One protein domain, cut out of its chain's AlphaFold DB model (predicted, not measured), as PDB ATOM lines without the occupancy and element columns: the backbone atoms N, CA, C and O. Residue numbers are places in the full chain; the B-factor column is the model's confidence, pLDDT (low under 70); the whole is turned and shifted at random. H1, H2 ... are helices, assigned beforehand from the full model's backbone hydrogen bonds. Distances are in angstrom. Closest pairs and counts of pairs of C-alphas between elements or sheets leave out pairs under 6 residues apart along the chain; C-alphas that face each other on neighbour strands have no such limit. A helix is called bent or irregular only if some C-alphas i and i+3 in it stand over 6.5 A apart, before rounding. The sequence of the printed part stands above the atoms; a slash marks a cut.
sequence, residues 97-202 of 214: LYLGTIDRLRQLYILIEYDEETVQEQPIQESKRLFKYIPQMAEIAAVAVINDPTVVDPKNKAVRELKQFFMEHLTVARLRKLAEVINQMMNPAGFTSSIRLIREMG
ATOM      1  N   LEU A  97     114.045 103.982 142.313       89.88
ATOM      2  CA  LEU A  97     115.128 104.965 142.275       89.88
ATOM      3  C   LEU A  97     114.641 106.346 142.728       89.88
ATOM      4  O   LEU A  97     113.610 106.832 142.265       89.88
ATOM      5  N   TYR A  98     115.402 107.004 143.603       89.38
ATOM      6  CA  TYR A  98     115.129 108.394 143.963       89.38
ATOM      7  C   TYR A  98     115.502 109.341 142.821       89.38
ATOM      8  O   TYR A  98     116.435 109.079 142.066       89.38
ATOM      9  N   LEU A  99     114.830 110.492 142.742       86.31
ATOM     10  CA  LEU A  99     115.051 111.483 141.682       86.31
ATOM     11  C   LEU A  99     116.518 111.941 141.582       86.31
ATOM     12  O   LEU A  99     117.058 112.013 140.482       86.31
ATOM     13  N   GLY A 100     117.185 112.181 142.717       88.38
ATOM     14  CA  GLY A 100     118.608 112.545 142.737       88.38
ATOM     15  C   GLY A 100     119.523 111.424 142.230       88.38
ATOM     16  O   GLY A 100     120.485 111.682 141.509       88.38
ATOM     17  N   THR A 101     119.186 110.168 142.537       91.31
ATOM     18  CA  THR A 101     119.881 108.991 141.997       91.31
ATOM     19  C   THR A 101     119.682 108.898 140.488       91.31
ATOM     20  O   THR A 101     120.646 108.666 139.765       91.31
ATOM     21  N   ILE A 102     118.457 109.120 139.997       90.50
ATOM     22  CA  ILE A 102     118.145 109.128 138.561       90.50
ATOM     23  C   ILE A 102     118.983 110.189 137.844       90.50
ATOM     24  O   ILE A 102     119.585 109.876 136.820       90.50
ATOM     25  N   ASP A 103     119.080 111.409 138.378       89.81
ATOM     26  CA  ASP A 103     119.905 112.463 137.774       89.81
ATOM     27  C   ASP A 103     121.386 112.059 137.699       89.81
ATOM     28  O   ASP A 103     122.004 112.121 136.634       89.81
ATOM     29  N   ARG A 104     121.939 111.520 138.793       91.50
ATOM     30  CA  ARG A 104     123.319 111.021 138.812       91.50
ATOM     31  C   ARG A 104     123.545 109.884 137.811       91.50
ATOM     32  O   ARG A 104     124.563 109.871 137.122       91.50
ATOM     33  N   LEU A 105     122.609 108.940 137.711       92.31
ATOM     34  CA  LEU A 105     122.675 107.849 136.737       92.31
ATOM     35  C   LEU A 105     122.654 108.393 135.305       92.31
ATOM     36  O   LEU A 105     123.470 107.971 134.492       92.31
ATOM     37  N   ARG A 106     121.795 109.376 135.001       89.75
ATOM     38  CA  ARG A 106     121.762 110.031 133.681       89.75
ATOM     39  C   ARG A 106     123.098 110.668 133.329       89.75
ATOM     40  O   ARG A 106     123.571 110.470 132.215       89.75
ATOM     41  N   GLN A 107     123.721 111.378 134.270       90.38
ATOM     42  CA  GLN A 107     125.053 111.951 134.059       90.38
ATOM     43  C   GLN A 107     126.077 110.870 133.691       90.38
ATOM     44  O   GLN A 107     126.867 111.069 132.776       90.38
ATOM     45  N   LEU A 108     126.046 109.716 134.367       91.19
ATOM     46  CA  LEU A 108     126.946 108.598 134.071       91.19
ATOM     47  C   LEU A 108     126.679 107.973 132.696       91.19
ATOM     48  O   LEU A 108     127.632 107.667 131.986       91.19
ATOM     49  N   TYR A 109     125.413 107.811 132.301       89.69
ATOM     50  CA  TYR A 109     125.059 107.284 130.978       89.69
ATOM     51  C   TYR A 109     125.488 108.213 129.840       89.69
ATOM     52  O   TYR A 109     125.959 107.726 128.820       89.69
ATOM     53  N   ILE A 110     125.384 109.535 130.014       88.69
ATOM     54  CA  ILE A 110     125.800 110.521 128.998       88.69
ATOM     55  C   ILE A 110     127.302 110.425 128.687       88.69
ATOM     56  O   ILE A 110     127.720 110.719 127.572       88.69
ATOM     57  N   LEU A 111     128.120 109.999 129.653       87.06
ATOM     58  CA  LEU A 111     129.564 109.827 129.456       87.06
ATOM     59  C   LEU A 111     129.919 108.620 128.576       87.06
ATOM     60  O   LEU A 111     131.068 108.499 128.150       87.06
ATOM     61  N   ILE A 112     128.967 107.718 128.327       87.31
ATOM     62  CA  ILE A 112     129.162 106.564 127.456       87.31
ATOM     63  C   ILE A 112     128.925 107.028 126.018       87.31
ATOM     64  O   ILE A 112     127.789 107.140 125.567       87.31
ATOM     65  N   GLU A 113     130.010 107.292 125.291       81.06
ATOM     66  CA  GLU A 113     129.936 107.537 123.846       81.06
ATOM     67  C   GLU A 113     129.484 106.249 123.154       81.06
ATOM     68  O   GLU A 113     130.195 105.238 123.195       81.06
ATOM     69  N   TYR A 114     128.315 106.295 122.531       79.88
ATOM     70  CA  TYR A 114     127.761 105.203 121.751       79.88
ATOM     71  C   TYR A 114     127.213 105.768 120.450       79.88
ATOM     72  O   TYR A 114     126.411 106.701 120.467       79.88
ATOM     73  N   ASP A 115     127.674 105.206 119.344       82.25
ATOM     74  CA  ASP A 115     127.239 105.567 118.009       82.25
ATOM     75  C   ASP A 115     126.722 104.307 117.311       82.25
ATOM     76  O   ASP A 115     127.439 103.322 117.145       82.25
ATOM     77  N   GLU A 116     125.434 104.317 116.984       82.12
ATOM     78  CA  GLU A 116     124.735 103.167 116.415       82.12
ATOM     79  C   GLU A 116     125.223 102.874 114.988       82.12
ATOM     80  O   GLU A 116     125.327 101.711 114.602       82.12
ATOM     81  N   GLU A 117     125.577 103.911 114.222       86.69
ATOM     82  CA  GLU A 117     126.009 103.771 112.828       86.69
ATOM     83  C   GLU A 117     127.336 103.005 112.757       86.69
ATOM     84  O   GLU A 117     127.448 101.985 112.071       86.69
ATOM     85  N   THR A 118     128.315 103.401 113.570       85.19
ATOM     86  CA  THR A 118     129.618 102.718 113.634       85.19
ATOM     87  C   THR A 118     129.532 101.304 114.206       85.19
ATOM     88  O   THR A 118     130.290 100.422 113.789       85.19
ATOM     89  N   VAL A 119     128.593 101.037 115.120       86.00
ATOM     90  CA  VAL A 119     128.357  99.683 115.650       86.00
ATOM     91  C   VAL A 119     127.795  98.753 114.576       86.00
ATOM     92  O   VAL A 119     128.173  97.579 114.541       86.00
ATOM     93  N   GLN A 120     126.936  99.256 113.688       87.19
ATOM     94  CA  GLN A 120     126.416  98.478 112.562       87.19
ATOM     95  C   GLN A 120     127.495  98.222 111.503       87.19
ATOM     96  O   GLN A 120     127.593  97.104 110.994       87.19
ATOM     97  N   GLU A 121     128.340  99.213 111.211       92.06
ATOM     98  CA  GLU A 121     129.425  99.081 110.232       92.06
ATOM     99  C   GLU A 121     130.557  98.155 110.710       92.06
ATOM    100  O   GLU A 121     131.056  97.323 109.947       92.06
ATOM    101  N   GLN A 122     130.993  98.291 111.969       90.00
ATOM    102  CA  GLN A 122     132.166  97.594 112.512       90.00
ATOM    103  C   GLN A 122     131.917  97.007 113.915       90.00
ATOM    104  O   GLN A 122     132.602  97.360 114.886       90.00
ATOM    105  N   PRO A 123     131.022  96.010 114.042       87.69
ATOM    106  CA  PRO A 123     130.517  95.548 115.336       87.69
ATOM    107  C   PRO A 123     131.609  95.031 116.279       87.69
ATOM    108  O   PRO A 123     131.581  95.292 117.481       87.69
ATOM    109  N   ILE A 124     132.607  94.308 115.758       89.06
ATOM    110  CA  ILE A 124     133.665  93.705 116.584       89.06
ATOM    111  C   ILE A 124     134.652  94.763 117.098       89.06
ATOM    112  O   ILE A 124     135.121  94.660 118.236       89.06
ATOM    113  N   GLN A 125     135.001  95.754 116.274       87.75
ATOM    114  CA  GLN A 125     135.978  96.781 116.649       87.75
ATOM    115  C   GLN A 125     135.375  97.740 117.675       87.75
ATOM    116  O   GLN A 125     135.976  97.964 118.730       87.75
ATOM    117  N   GLU A 126     134.148  98.194 117.428       86.25
ATOM    118  CA  GLU A 126     133.426  99.056 118.361       86.25
ATOM    119  C   GLU A 126     133.102  98.331 119.670       86.25
ATOM    120  O   GLU A 126     133.334  98.878 120.747       86.25
ATOM    121  N   SER A 127     132.734  97.043 119.635       85.38
ATOM    122  CA  SER A 127     132.563  96.257 120.869       85.38
ATOM    123  C   SER A 127     133.825  96.243 121.742       85.38
ATOM    124  O   SER A 127     133.745  96.392 122.963       85.38
ATOM    125  N   LYS A 128     135.013  96.106 121.132       88.12
ATOM    126  CA  LYS A 128     136.288  96.158 121.867       88.12
ATOM    127  C   LYS A 128     136.549  97.537 122.461       88.12
ATOM    128  O   LYS A 128     137.025  97.625 123.592       88.12
ATOM    129  N   ARG A 129     136.222  98.603 121.727       88.75
ATOM    130  CA  ARG A 129     136.330  99.985 122.211       88.75
ATOM    131  C   ARG A 129     135.393 100.231 123.392       88.75
ATOM    132  O   ARG A 129     135.826 100.799 124.392       88.75
ATOM    133  N   LEU A 130     134.150  99.760 123.316       87.62
ATOM    134  CA  LEU A 130     133.128  99.931 124.352       87.62
ATOM    135  C   LEU A 130     133.476  99.225 125.671       87.62
ATOM    136  O   LEU A 130     133.027  99.666 126.730       87.62
ATOM    137  N   PHE A 131     134.350  98.208 125.664       88.62
ATOM    138  CA  PHE A 131     134.849  97.611 126.909       88.62
ATOM    139  C   PHE A 131     135.568  98.611 127.827       88.62
ATOM    140  O   PHE A 131     135.619  98.385 129.039       88.62
ATOM    141  N   LYS A 132     136.034  99.761 127.311       90.81
ATOM    142  CA  LYS A 132     136.569 100.855 128.143       90.81
ATOM    143  C   LYS A 132     135.557 101.362 129.183       90.81
ATOM    144  O   LYS A 132     135.955 101.885 130.222       90.81
ATOM    145  N   TYR A 133     134.261 101.166 128.937       92.06
ATOM    146  CA  TYR A 133     133.169 101.628 129.790       92.06
ATOM    147  C   TYR A 133     132.702 100.611 130.837       92.06
ATOM    148  O   TYR A 133     131.841 100.944 131.650       92.06
ATOM    149  N   ILE A 134     133.293  99.411 130.910       92.44
ATOM    150  CA  ILE A 134     132.951  98.421 131.950       92.44
ATOM    151  C   ILE A 134     133.021  99.029 133.370       92.44
ATOM    152  O   ILE A 134     132.067  98.850 134.131       92.44
ATOM    153  N   PRO A 135     134.062  99.806 133.748       93.62
ATOM    154  CA  PRO A 135     134.105 100.429 135.069       93.62
ATOM    155  C   PRO A 135     132.974 101.436 135.295       93.62
ATOM    156  O   PRO A 135     132.479 101.557 136.414       93.62
ATOM    157  N   GLN A 136     132.558 102.164 134.259       92.75
ATOM    158  CA  GLN A 136     131.443 103.107 134.359       92.75
ATOM    159  C   GLN A 136     130.113 102.365 134.518       92.75
ATOM    160  O   GLN A 136     129.318 102.723 135.379       92.75
ATOM    161  N   MET A 137     129.904 101.267 133.788       93.06
ATOM    162  CA  MET A 137     128.728 100.408 133.966       93.06
ATOM    163  C   MET A 137     128.658  99.804 135.376       93.06
ATOM    164  O   MET A 137     127.587  99.752 135.979       93.06
ATOM    165  N   ALA A 138     129.798  99.395 135.942       95.38
ATOM    166  CA  ALA A 138     129.864  98.931 137.328       95.38
ATOM    167  C   ALA A 138     129.532 100.050 138.335       95.38
ATOM    168  O   ALA A 138     128.923  99.784 139.371       95.38
ATOM    169  N   GLU A 139     129.890 101.299 138.027       95.19
ATOM    170  CA  GLU A 139     129.530 102.467 138.836       95.19
ATOM    171  C   GLU A 139     128.032 102.770 138.779       95.19
ATOM    172  O   GLU A 139     127.418 102.964 139.823       95.19
ATOM    173  N   ILE A 140     127.430 102.721 137.586       94.31
ATOM    174  CA  ILE A 140     125.978 102.842 137.382       94.31
ATOM    175  C   ILE A 140     125.241 101.802 138.237       94.31
ATOM    176  O   ILE A 140     124.335 102.146 138.997       94.31
ATOM    177  N   ALA A 141     125.678 100.540 138.183       95.00
ATOM    178  CA  ALA A 141     125.106  99.478 139.003       95.00
ATOM    179  C   ALA A 141     125.263  99.747 140.510       95.00
ATOM    180  O   ALA A 141     124.322  99.541 141.276       95.00
ATOM    181  N   ALA A 142     126.427 100.235 140.951       95.31
ATOM    182  CA  ALA A 142     126.676 100.554 142.355       95.31
ATOM    183  C   ALA A 142     125.792 101.702 142.867       95.31
ATOM    184  O   ALA A 142     125.196 101.583 143.939       95.31
ATOM    185  N   VAL A 143     125.663 102.779 142.089       95.31
ATOM    186  CA  VAL A 143     124.806 103.930 142.412       95.31
ATOM    187  C   VAL A 143     123.343 103.499 142.537       95.31
ATOM    188  O   VAL A 143     122.686 103.856 143.513       95.31
ATOM    189  N   ALA A 144     122.851 102.678 141.605       94.38
ATOM    190  CA  ALA A 144     121.474 102.188 141.630       94.38
ATOM    191  C   ALA A 144     121.187 101.249 142.814       94.38
ATOM    192  O   ALA A 144     120.098 101.285 143.378       94.38
ATOM    193  N   VAL A 145     122.150 100.415 143.214       94.12
ATOM    194  CA  VAL A 145     121.989  99.506 144.361       94.12
ATOM    195  C   VAL A 145     121.988 100.260 145.690       94.12
ATOM    196  O   VAL A 145     121.222  99.908 146.583       94.12
ATOM    197  N   ILE A 146     122.835 101.283 145.833       94.06
ATOM    198  CA  ILE A 146     122.906 102.080 147.063       94.06
ATOM    199  C   ILE A 146     121.676 102.988 147.180       94.06
ATOM    200  O   ILE A 146     121.026 102.982 148.225       94.06
ATOM    201  N   ASN A 147     121.340 103.712 146.102       93.00
ATOM    202  CA  ASN A 147     120.157 104.570 145.978       93.00
ATOM    203  C   ASN A 147     119.862 105.385 147.253       93.00
ATOM    204  O   ASN A 147     118.806 105.249 147.871       93.00
ATOM    205  N   ASP A 148     120.816 106.214 147.661       89.62
ATOM    206  CA  ASP A 148     120.705 107.113 148.808       89.62
ATOM    207  C   ASP A 148     121.121 108.545 148.410       89.62
ATOM    208  O   ASP A 148     121.704 108.735 147.345       89.62
ATOM    209  N   PRO A 149     120.856 109.578 149.227       86.69
ATOM    210  CA  PRO A 149     121.256 110.950 148.896       86.69
ATOM    211  C   PRO A 149     122.774 111.148 148.761       86.69
ATOM    212  O   PRO A 149     123.224 112.111 148.146       86.69
ATOM    213  N   THR A 150     123.576 110.252 149.337       88.19
ATOM    214  CA  THR A 150     125.037 110.367 149.362       88.19
ATOM    215  C   THR A 150     125.679 109.918 148.051       88.19
ATOM    216  O   THR A 150     126.818 110.299 147.780       88.19
ATOM    217  N   VAL A 151     124.976 109.150 147.206       86.81
ATOM    218  CA  VAL A 151     125.487 108.698 145.894       86.81
ATOM    219  C   VAL A 151     125.689 109.832 144.888       86.81
ATOM    220  O   VAL A 151     126.347 109.631 143.869       86.81
ATOM    221  N   VAL A 152     125.119 111.012 145.156       82.62
ATOM    222  CA  VAL A 152     125.287 112.204 144.314       82.62
ATOM    223  C   VAL A 152     126.737 112.697 144.353       82.62
ATOM    224  O   VAL A 152     127.223 113.216 143.350       82.62
ATOM    225  N   ASP A 153     127.453 112.492 145.466       87.00
ATOM    226  CA  ASP A 153     128.873 112.837 145.576       87.00
ATOM    227  C   ASP A 153     129.749 111.824 144.804       87.00
ATOM    228  O   ASP A 153     129.793 110.641 145.166       87.00
ATOM    229  N   PRO A 154     130.525 112.261 143.792       81.25
ATOM    230  CA  PRO A 154     131.445 111.394 143.056       81.25
ATOM    231  C   PRO A 154     132.513 110.712 143.925       81.25
ATOM    232  O   PRO A 154     133.100 109.711 143.515       81.25
ATOM    233  N   LYS A 155     132.813 111.249 145.115       86.94
ATOM    234  CA  LYS A 155     133.849 110.717 146.018       86.94
ATOM    235  C   LYS A 155     133.315 109.720 147.045       86.94
ATOM    236  O   LYS A 155     134.071 109.292 147.920       86.94
ATOM    237  N   ASN A 156     132.056 109.304 146.926       91.69
ATOM    238  CA  ASN A 156     131.438 108.381 147.866       91.69
ATOM    239  C   ASN A 156     132.206 107.046 147.967       91.69
ATOM    240  O   ASN A 156     132.367 106.302 146.994       91.69
ATOM    241  N   LYS A 157     132.668 106.722 149.181       93.00
ATOM    242  CA  LYS A 157     133.444 105.504 149.455       93.00
ATOM    243  C   LYS A 157     132.631 104.229 149.206       93.00
ATOM    244  O   LYS A 157     133.171 103.280 148.647       93.00
ATOM    245  N   ALA A 158     131.349 104.217 149.570       92.38
ATOM    246  CA  ALA A 158     130.483 103.052 149.413       92.38
ATOM    247  C   ALA A 158     130.268 102.710 147.932       92.38
ATOM    248  O   ALA A 158     130.360 101.542 147.551       92.38
ATOM    249  N   VAL A 159     130.073 103.728 147.082       94.38
ATOM    250  CA  VAL A 159     129.965 103.547 145.623       94.38
ATOM    251  C   VAL A 159     131.255 102.946 145.066       94.38
ATOM    252  O   VAL A 159     131.203 101.989 144.296       94.38
ATOM    253  N   ARG A 160     132.422 103.446 145.492       94.38
ATOM    254  CA  ARG A 160     133.727 102.929 145.047       94.38
ATOM    255  C   ARG A 160     133.968 101.479 145.467       94.38
ATOM    256  O   ARG A 160     134.408 100.681 144.644       94.38
ATOM    257  N   GLU A 161     133.678 101.139 146.719       93.94
ATOM    258  CA  GLU A 161     133.820  99.771 147.235       93.94
ATOM    259  C   GLU A 161     132.891  98.798 146.502       93.94
ATOM    260  O   GLU A 161     133.308  97.705 146.113       93.94
ATOM    261  N   LEU A 162     131.642  99.200 146.258       94.62
ATOM    262  CA  LEU A 162     130.673  98.353 145.572       94.62
ATOM    263  C   LEU A 162     130.972  98.214 144.072       94.62
ATOM    264  O   LEU A 162     130.850  97.120 143.524       94.62
ATOM    265  N   LYS A 163     131.438  99.287 143.424       95.62
ATOM    266  CA  LYS A 163     131.955  99.256 142.049       95.62
ATOM    267  C   LYS A 163     133.091  98.243 141.919       95.62
ATOM    268  O   LYS A 163     133.051  97.401 141.026       95.62
ATOM    269  N   GLN A 164     134.070  98.295 142.824       95.62
ATOM    270  CA  GLN A 164     135.184  97.347 142.840       95.62
ATOM    271  C   GLN A 164     134.686  95.909 143.024       95.62
ATOM    272  O   GLN A 164     135.073  95.015 142.273       95.62
ATOM    273  N   PHE A 165     133.754  95.696 143.957       94.94
ATOM    274  CA  PHE A 165     133.134  94.390 144.160       94.94
ATOM    275  C   PHE A 165     132.481  93.853 142.873       94.94
ATOM    276  O   PHE A 165     132.693  92.694 142.516       94.94
ATOM    277  N   PHE A 166     131.717  94.680 142.154       95.12
ATOM    278  CA  PHE A 166     131.079  94.276 140.900       95.12
ATOM    279  C   PHE A 166     132.079  93.967 139.790       95.12
ATOM    280  O   PHE A 166     131.892  92.974 139.092       95.12
ATOM    281  N   MET A 167     133.161  94.735 139.677       94.88
ATOM    282  CA  MET A 167     134.245  94.449 138.728       94.88
ATOM    283  C   MET A 167     134.888  93.076 138.968       94.88
ATOM    284  O   MET A 167     135.257  92.387 138.022       94.88
ATOM    285  N   GLU A 168     135.012  92.660 140.228       93.69
ATOM    286  CA  GLU A 168     135.656  91.396 140.593       93.69
ATOM    287  C   GLU A 168     134.731  90.174 140.477       93.69
ATOM    288  O   GLU A 168     135.217  89.054 140.277       93.69
ATOM    289  N   HIS A 169     133.416  90.366 140.629       91.81
ATOM    290  CA  HIS A 169     132.453  89.271 140.811       91.81
ATOM    291  C   HIS A 169     131.416  89.133 139.689       91.81
ATOM    292  O   HIS A 169     130.817  88.063 139.555       91.81
ATOM    293  N   LEU A 170     131.174  90.171 138.884       92.56
ATOM    294  CA  LEU A 170     130.206  90.111 137.788       92.56
ATOM    295  C   LEU A 170     130.879  89.831 136.447       92.56
ATOM    296  O   LEU A 170     131.951  90.336 136.134       92.56
ATOM    297  N   THR A 171     130.191  89.051 135.616       91.69
ATOM    298  CA  THR A 171     130.521  88.924 134.195       91.69
ATOM    299  C   THR A 171     129.901  90.077 133.409       91.69
ATOM    300  O   THR A 171     128.886  90.641 133.825       91.69
ATOM    301  N   VAL A 172     130.450  90.384 132.230       89.69
ATOM    302  CA  VAL A 172     129.917  91.432 131.336       89.69
ATOM    303  C   VAL A 172     128.435  91.202 131.026       89.69
ATOM    304  O   VAL A 172     127.637  92.130 131.098       89.69
ATOM    305  N   ALA A 173     128.036  89.953 130.766       90.00
ATOM    306  CA  ALA A 173     126.641  89.612 130.488       90.00
ATOM    307  C   ALA A 173     125.704  89.917 131.671       90.00
ATOM    308  O   ALA A 173     124.601  90.426 131.471       90.00
ATOM    309  N   ARG A 174     126.141  89.640 132.908       91.06
ATOM    310  CA  ARG A 174     125.359  89.961 134.112       91.06
ATOM    311  C   ARG A 174     125.302  91.463 134.359       91.06
ATOM    312  O   ARG A 174     124.238  91.967 134.697       91.06
ATOM    313  N   LEU A 175     126.415  92.166 134.157       92.69
ATOM    314  CA  LEU A 175     126.471  93.617 134.301       92.69
ATOM    315  C   LEU A 175     125.560  94.320 133.285       92.69
ATOM    316  O   LEU A 175     124.797  95.198 133.672       92.69
ATOM    317  N   ARG A 176     125.567  93.869 132.022       90.56
ATOM    318  CA  ARG A 176     124.652  94.347 130.975       90.56
ATOM    319  C   ARG A 176     123.194  94.196 131.401       90.56
ATOM    320  O   ARG A 176     122.457  95.173 131.394       90.56
ATOM    321  N   LYS A 177     122.802  92.997 131.845       90.12
ATOM    322  CA  LYS A 177     121.430  92.729 132.295       90.12
ATOM    323  C   LYS A 177     121.018  93.624 133.468       90.12
ATOM    324  O   LYS A 177     119.888  94.094 133.514       90.12
ATOM    325  N   LEU A 178     121.926  93.879 134.414       91.25
ATOM    326  CA  LEU A 178     121.657  94.814 135.510       91.25
ATOM    327  C   LEU A 178     121.473  96.246 135.001       91.25
ATOM    328  O   LEU A 178     120.541  96.917 135.432       91.25
ATOM    329  N   ALA A 179     122.318  96.699 134.075       90.19
ATOM    330  CA  ALA A 179     122.211  98.033 133.494       90.19
ATOM    331  C   ALA A 179     120.901  98.220 132.706       90.19
ATOM    332  O   ALA A 179     120.292  99.283 132.794       90.19
ATOM    333  N   GLU A 180     120.440  97.192 131.989       87.81
ATOM    334  CA  GLU A 180     119.144  97.190 131.293       87.81
ATOM    335  C   GLU A 180     117.978  97.351 132.278       87.81
ATOM    336  O   GLU A 180     117.124  98.216 132.086       87.81
ATOM    337  N   VAL A 181     117.980  96.584 133.375       88.56
ATOM    338  CA  VAL A 181     116.959  96.696 134.431       88.56
ATOM    339  C   VAL A 181     116.975  98.086 135.071       88.56
ATOM    340  O   VAL A 181     115.920  98.684 135.263       88.56
ATOM    341  N   ILE A 182     118.156  98.637 135.365       90.69
ATOM    342  CA  ILE A 182     118.291  99.988 135.935       90.69
ATOM    343  C   ILE A 182     117.741 101.044 134.968       90.69
ATOM    344  O   ILE A 182     116.992 101.923 135.390       90.69
ATOM    345  N   ASN A 183     118.059 100.937 133.677       87.69
ATOM    346  CA  ASN A 183     117.565 101.859 132.657       87.69
ATOM    347  C   ASN A 183     116.030 101.814 132.540       87.69
ATOM    348  O   ASN A 183     115.383 102.857 132.462       87.69
ATOM    349  N   GLN A 184     115.433 100.621 132.609       84.38
ATOM    350  CA  GLN A 184     113.974 100.463 132.659       84.38
ATOM    351  C   GLN A 184     113.375 101.095 133.925       84.38
ATOM    352  O   GLN A 184     112.371 101.801 133.848       84.38
ATOM    353  N   MET A 185     114.018 100.914 135.085       84.44
ATOM    354  CA  MET A 185     113.571 101.500 136.357       84.44
ATOM    355  C   MET A 185     113.647 103.032 136.390       84.44
ATOM    356  O   MET A 185     112.883 103.655 137.122       84.44
ATOM    357  N   MET A 186     114.532 103.656 135.609       85.06
ATOM    358  CA  MET A 186     114.569 105.117 135.466       85.06
ATOM    359  C   MET A 186     113.339 105.675 134.729       85.06
ATOM    360  O   MET A 186     113.081 106.872 134.829       85.06
ATOM    361  N   ASN A 187     112.597 104.826 134.002       78.62
ATOM    362  CA  ASN A 187     111.390 105.147 133.231       78.62
ATOM    363  C   ASN A 187     111.447 106.509 132.494       78.62
ATOM    364  O   ASN A 187     110.631 107.406 132.746       78.62
ATOM    365  N   PRO A 188     112.400 106.696 131.561       69.44
ATOM    366  CA  PRO A 188     112.533 107.958 130.841       69.44
ATOM    367  C   PRO A 188     111.287 108.293 130.003       69.44
ATOM    368  O   PRO A 188     110.939 109.465 129.881       69.44
ATOM    369  N   ALA A 189     110.589 107.286 129.465       68.00
ATOM    370  CA  ALA A 189     109.392 107.457 128.638       68.00
ATOM    371  C   ALA A 189     108.168 107.943 129.436       68.00
ATOM    372  O   ALA A 189     107.431 108.823 128.984       68.00
ATOM    373  N   GLY A 190     107.969 107.425 130.652       68.38
ATOM    374  CA  GLY A 190     106.931 107.912 131.560       68.38
ATOM    375  C   GLY A 190     107.204 109.344 132.016       68.38
ATOM    376  O   GLY A 190     106.290 110.170 132.067       68.38
ATOM    377  N   PHE A 191     108.472 109.680 132.272       68.25
ATOM    378  CA  PHE A 191     108.868 111.040 132.628       68.25
ATOM    379  C   PHE A 191     108.631 112.039 131.482       68.25
ATOM    380  O   PHE A 191     108.037 113.096 131.699       68.25
ATOM    381  N   THR A 192     109.032 111.712 130.249       66.50
ATOM    382  CA  THR A 192     108.805 112.587 129.084       66.50
ATOM    383  C   THR A 192     107.323 112.749 128.761       66.50
ATOM    384  O   THR A 192     106.886 113.867 128.488       66.50
ATOM    385  N   SER A 193     106.539 111.672 128.858       66.94
ATOM    386  CA  SER A 193     105.078 111.718 128.712       66.94
ATOM    387  C   SER A 193     104.439 112.625 129.765       66.94
ATOM    388  O   SER A 193     103.604 113.458 129.429       66.94
ATOM    389  N   SER A 194     104.900 112.554 131.016       64.31
ATOM    390  CA  SER A 194     104.425 113.424 132.102       64.31
ATOM    391  C   SER A 194     104.734 114.903 131.839       64.31
ATOM    392  O   SER A 194     103.865 115.753 132.011       64.31
ATOM    393  N   ILE A 195     105.943 115.229 131.359       72.56
ATOM    394  CA  ILE A 195     106.302 116.606 130.971       72.56
ATOM    395  C   ILE A 195     105.432 117.096 129.816       72.56
ATOM    396  O   ILE A 195     104.971 118.237 129.838       72.56
ATOM    397  N   ARG A 196     105.221 116.255 128.797       66.31
ATOM    398  CA  ARG A 196     104.378 116.601 127.650       66.31
ATOM    399  C   ARG A 196     102.953 116.904 128.104       66.31
ATOM    400  O   ARG A 196     102.449 117.961 127.747       66.31
ATOM    401  N   LEU A 197     102.370 116.059 128.953       67.19
ATOM    402  CA  LEU A 197     101.043 116.278 129.529       67.19
ATOM    403  C   LEU A 197     100.975 117.579 130.333       67.19
ATOM    404  O   LEU A 197     100.052 118.357 130.133       67.19
ATOM    405  N   ILE A 198     101.966 117.874 131.183       72.94
ATOM    406  CA  ILE A 198     102.025 119.151 131.922       72.94
ATOM    407  C   ILE A 198     102.097 120.340 130.955       72.94
ATOM    408  O   ILE A 198     101.424 121.347 131.158       72.94
ATOM    409  N   ARG A 199     102.896 120.235 129.887       64.69
ATOM    410  CA  ARG A 199     103.032 121.283 128.866       64.69
ATOM    411  C   ARG A 199     101.750 121.467 128.049       64.69
ATOM    412  O   ARG A 199     101.420 122.600 127.718       64.69
ATOM    413  N   GLU A 200     101.047 120.386 127.730       66.12
ATOM    414  CA  GLU A 200      99.765 120.392 127.016       66.12
ATOM    415  C   GLU A 200      98.622 120.909 127.903       66.12
ATOM    416  O   GLU A 200      97.780 121.674 127.440       66.12
ATOM    417  N   MET A 201      98.633 120.576 129.198       61.28
ATOM    418  CA  MET A 201      97.725 121.123 130.215       61.28
ATOM    419  C   MET A 201      98.049 122.574 130.592       61.28
ATOM    420  O   MET A 201      97.191 123.266 131.146       61.28
ATOM    421  N   GLY A 202      99.260 123.049 130.277       54.88
ATOM    422  CA  GLY A 202      99.711 124.436 130.377       54.88
ATOM    423  C   GLY A 202      98.933 125.360 129.436       54.88
ATOM    424  O   GLY A 202      99.460 125.876 128.456       54.88
TER     425      GLY A 202
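What this domain is: This is residues 97 to 202 of the 214 residues of an uncharacterized protein of Barnesiella sp. WM24 (UniProt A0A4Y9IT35). H3b, the second arm of the long bent helix H3, makes the core, with H1, H5 and H6 packed round it and short H4 on residues 100 to 104 of H1. H3a leads away from this core to H2, and residues 189 to 202, of which 189 to 201 belong to H7, stick out as a free arm. The printed part has 106 residues with seven named helices, H1 to H7 along the chain, and no named strand: all helix. It is only just loose, close to compact, with a radius of gyration of the C-alphas of 15.7 A, and flat, spanning 47 by 39 by 21 A.

Where its parts are: H3, residues 123 to 146, was assigned as one helix by its hydrogen bonds but is bent: C-alphas 132 and 135 are 7.4 A apart. Its arms are H3a, residues 123 to 132, 15.1 A, and H3b, residues 135 to 146, 16.5 A. H1, residues 99 to 110, 16.7 A, begins with C-alpha 99 at (115.051, 111.483, 141.682). H2 is residues 116 to 121, H4 149 to 152, and H5 157 to 169, 18.4 A. H6, residues 172 to 185, and H7, 188 to 201, measure 19.8 A each; C-alpha 201 is at (97.725, 121.123, 130.215).

How they stand to each other: H3 is the hub, its arms at a steep tilt of 59 degrees. H3b touches H5, closest C-alphas Glu 139 and Lys 163, 5.1 A, at a steep tilt of 61 degrees. It touches H6, Ala 141 and Ala 179, 6.4 A, and H1, Leu 105 and Ile 140, 6.0 A, the latter at a shallow tilt of 8 degrees, opposite ways. H1 touches H4 with residues 100 to 104 alone, closest C-alphas Arg 104 and Val 152, 6.0 A. H2 and H3a touch only at the corner, and only just, with 3 pairs of C-alphas within 8 A, the closest Val 119 and Glu 126, 5.8 A. H6 and H7 meet only through their link. Every O i to N i+4 pair is within hydrogen-bond range in H1, H2, H3b, H5, H6 and H7, and 5 of 6 in H3a; H4 is too short for one.

The domain as a whole: The C-alphas farthest apart, Glu 168 and Gly 202, are 49.9 A apart. The printed part has no cut, and its six links are tight. Low confidence, pLDDT under 70, falls on residues 188 to 194, 196 to 197 and 199 to 202.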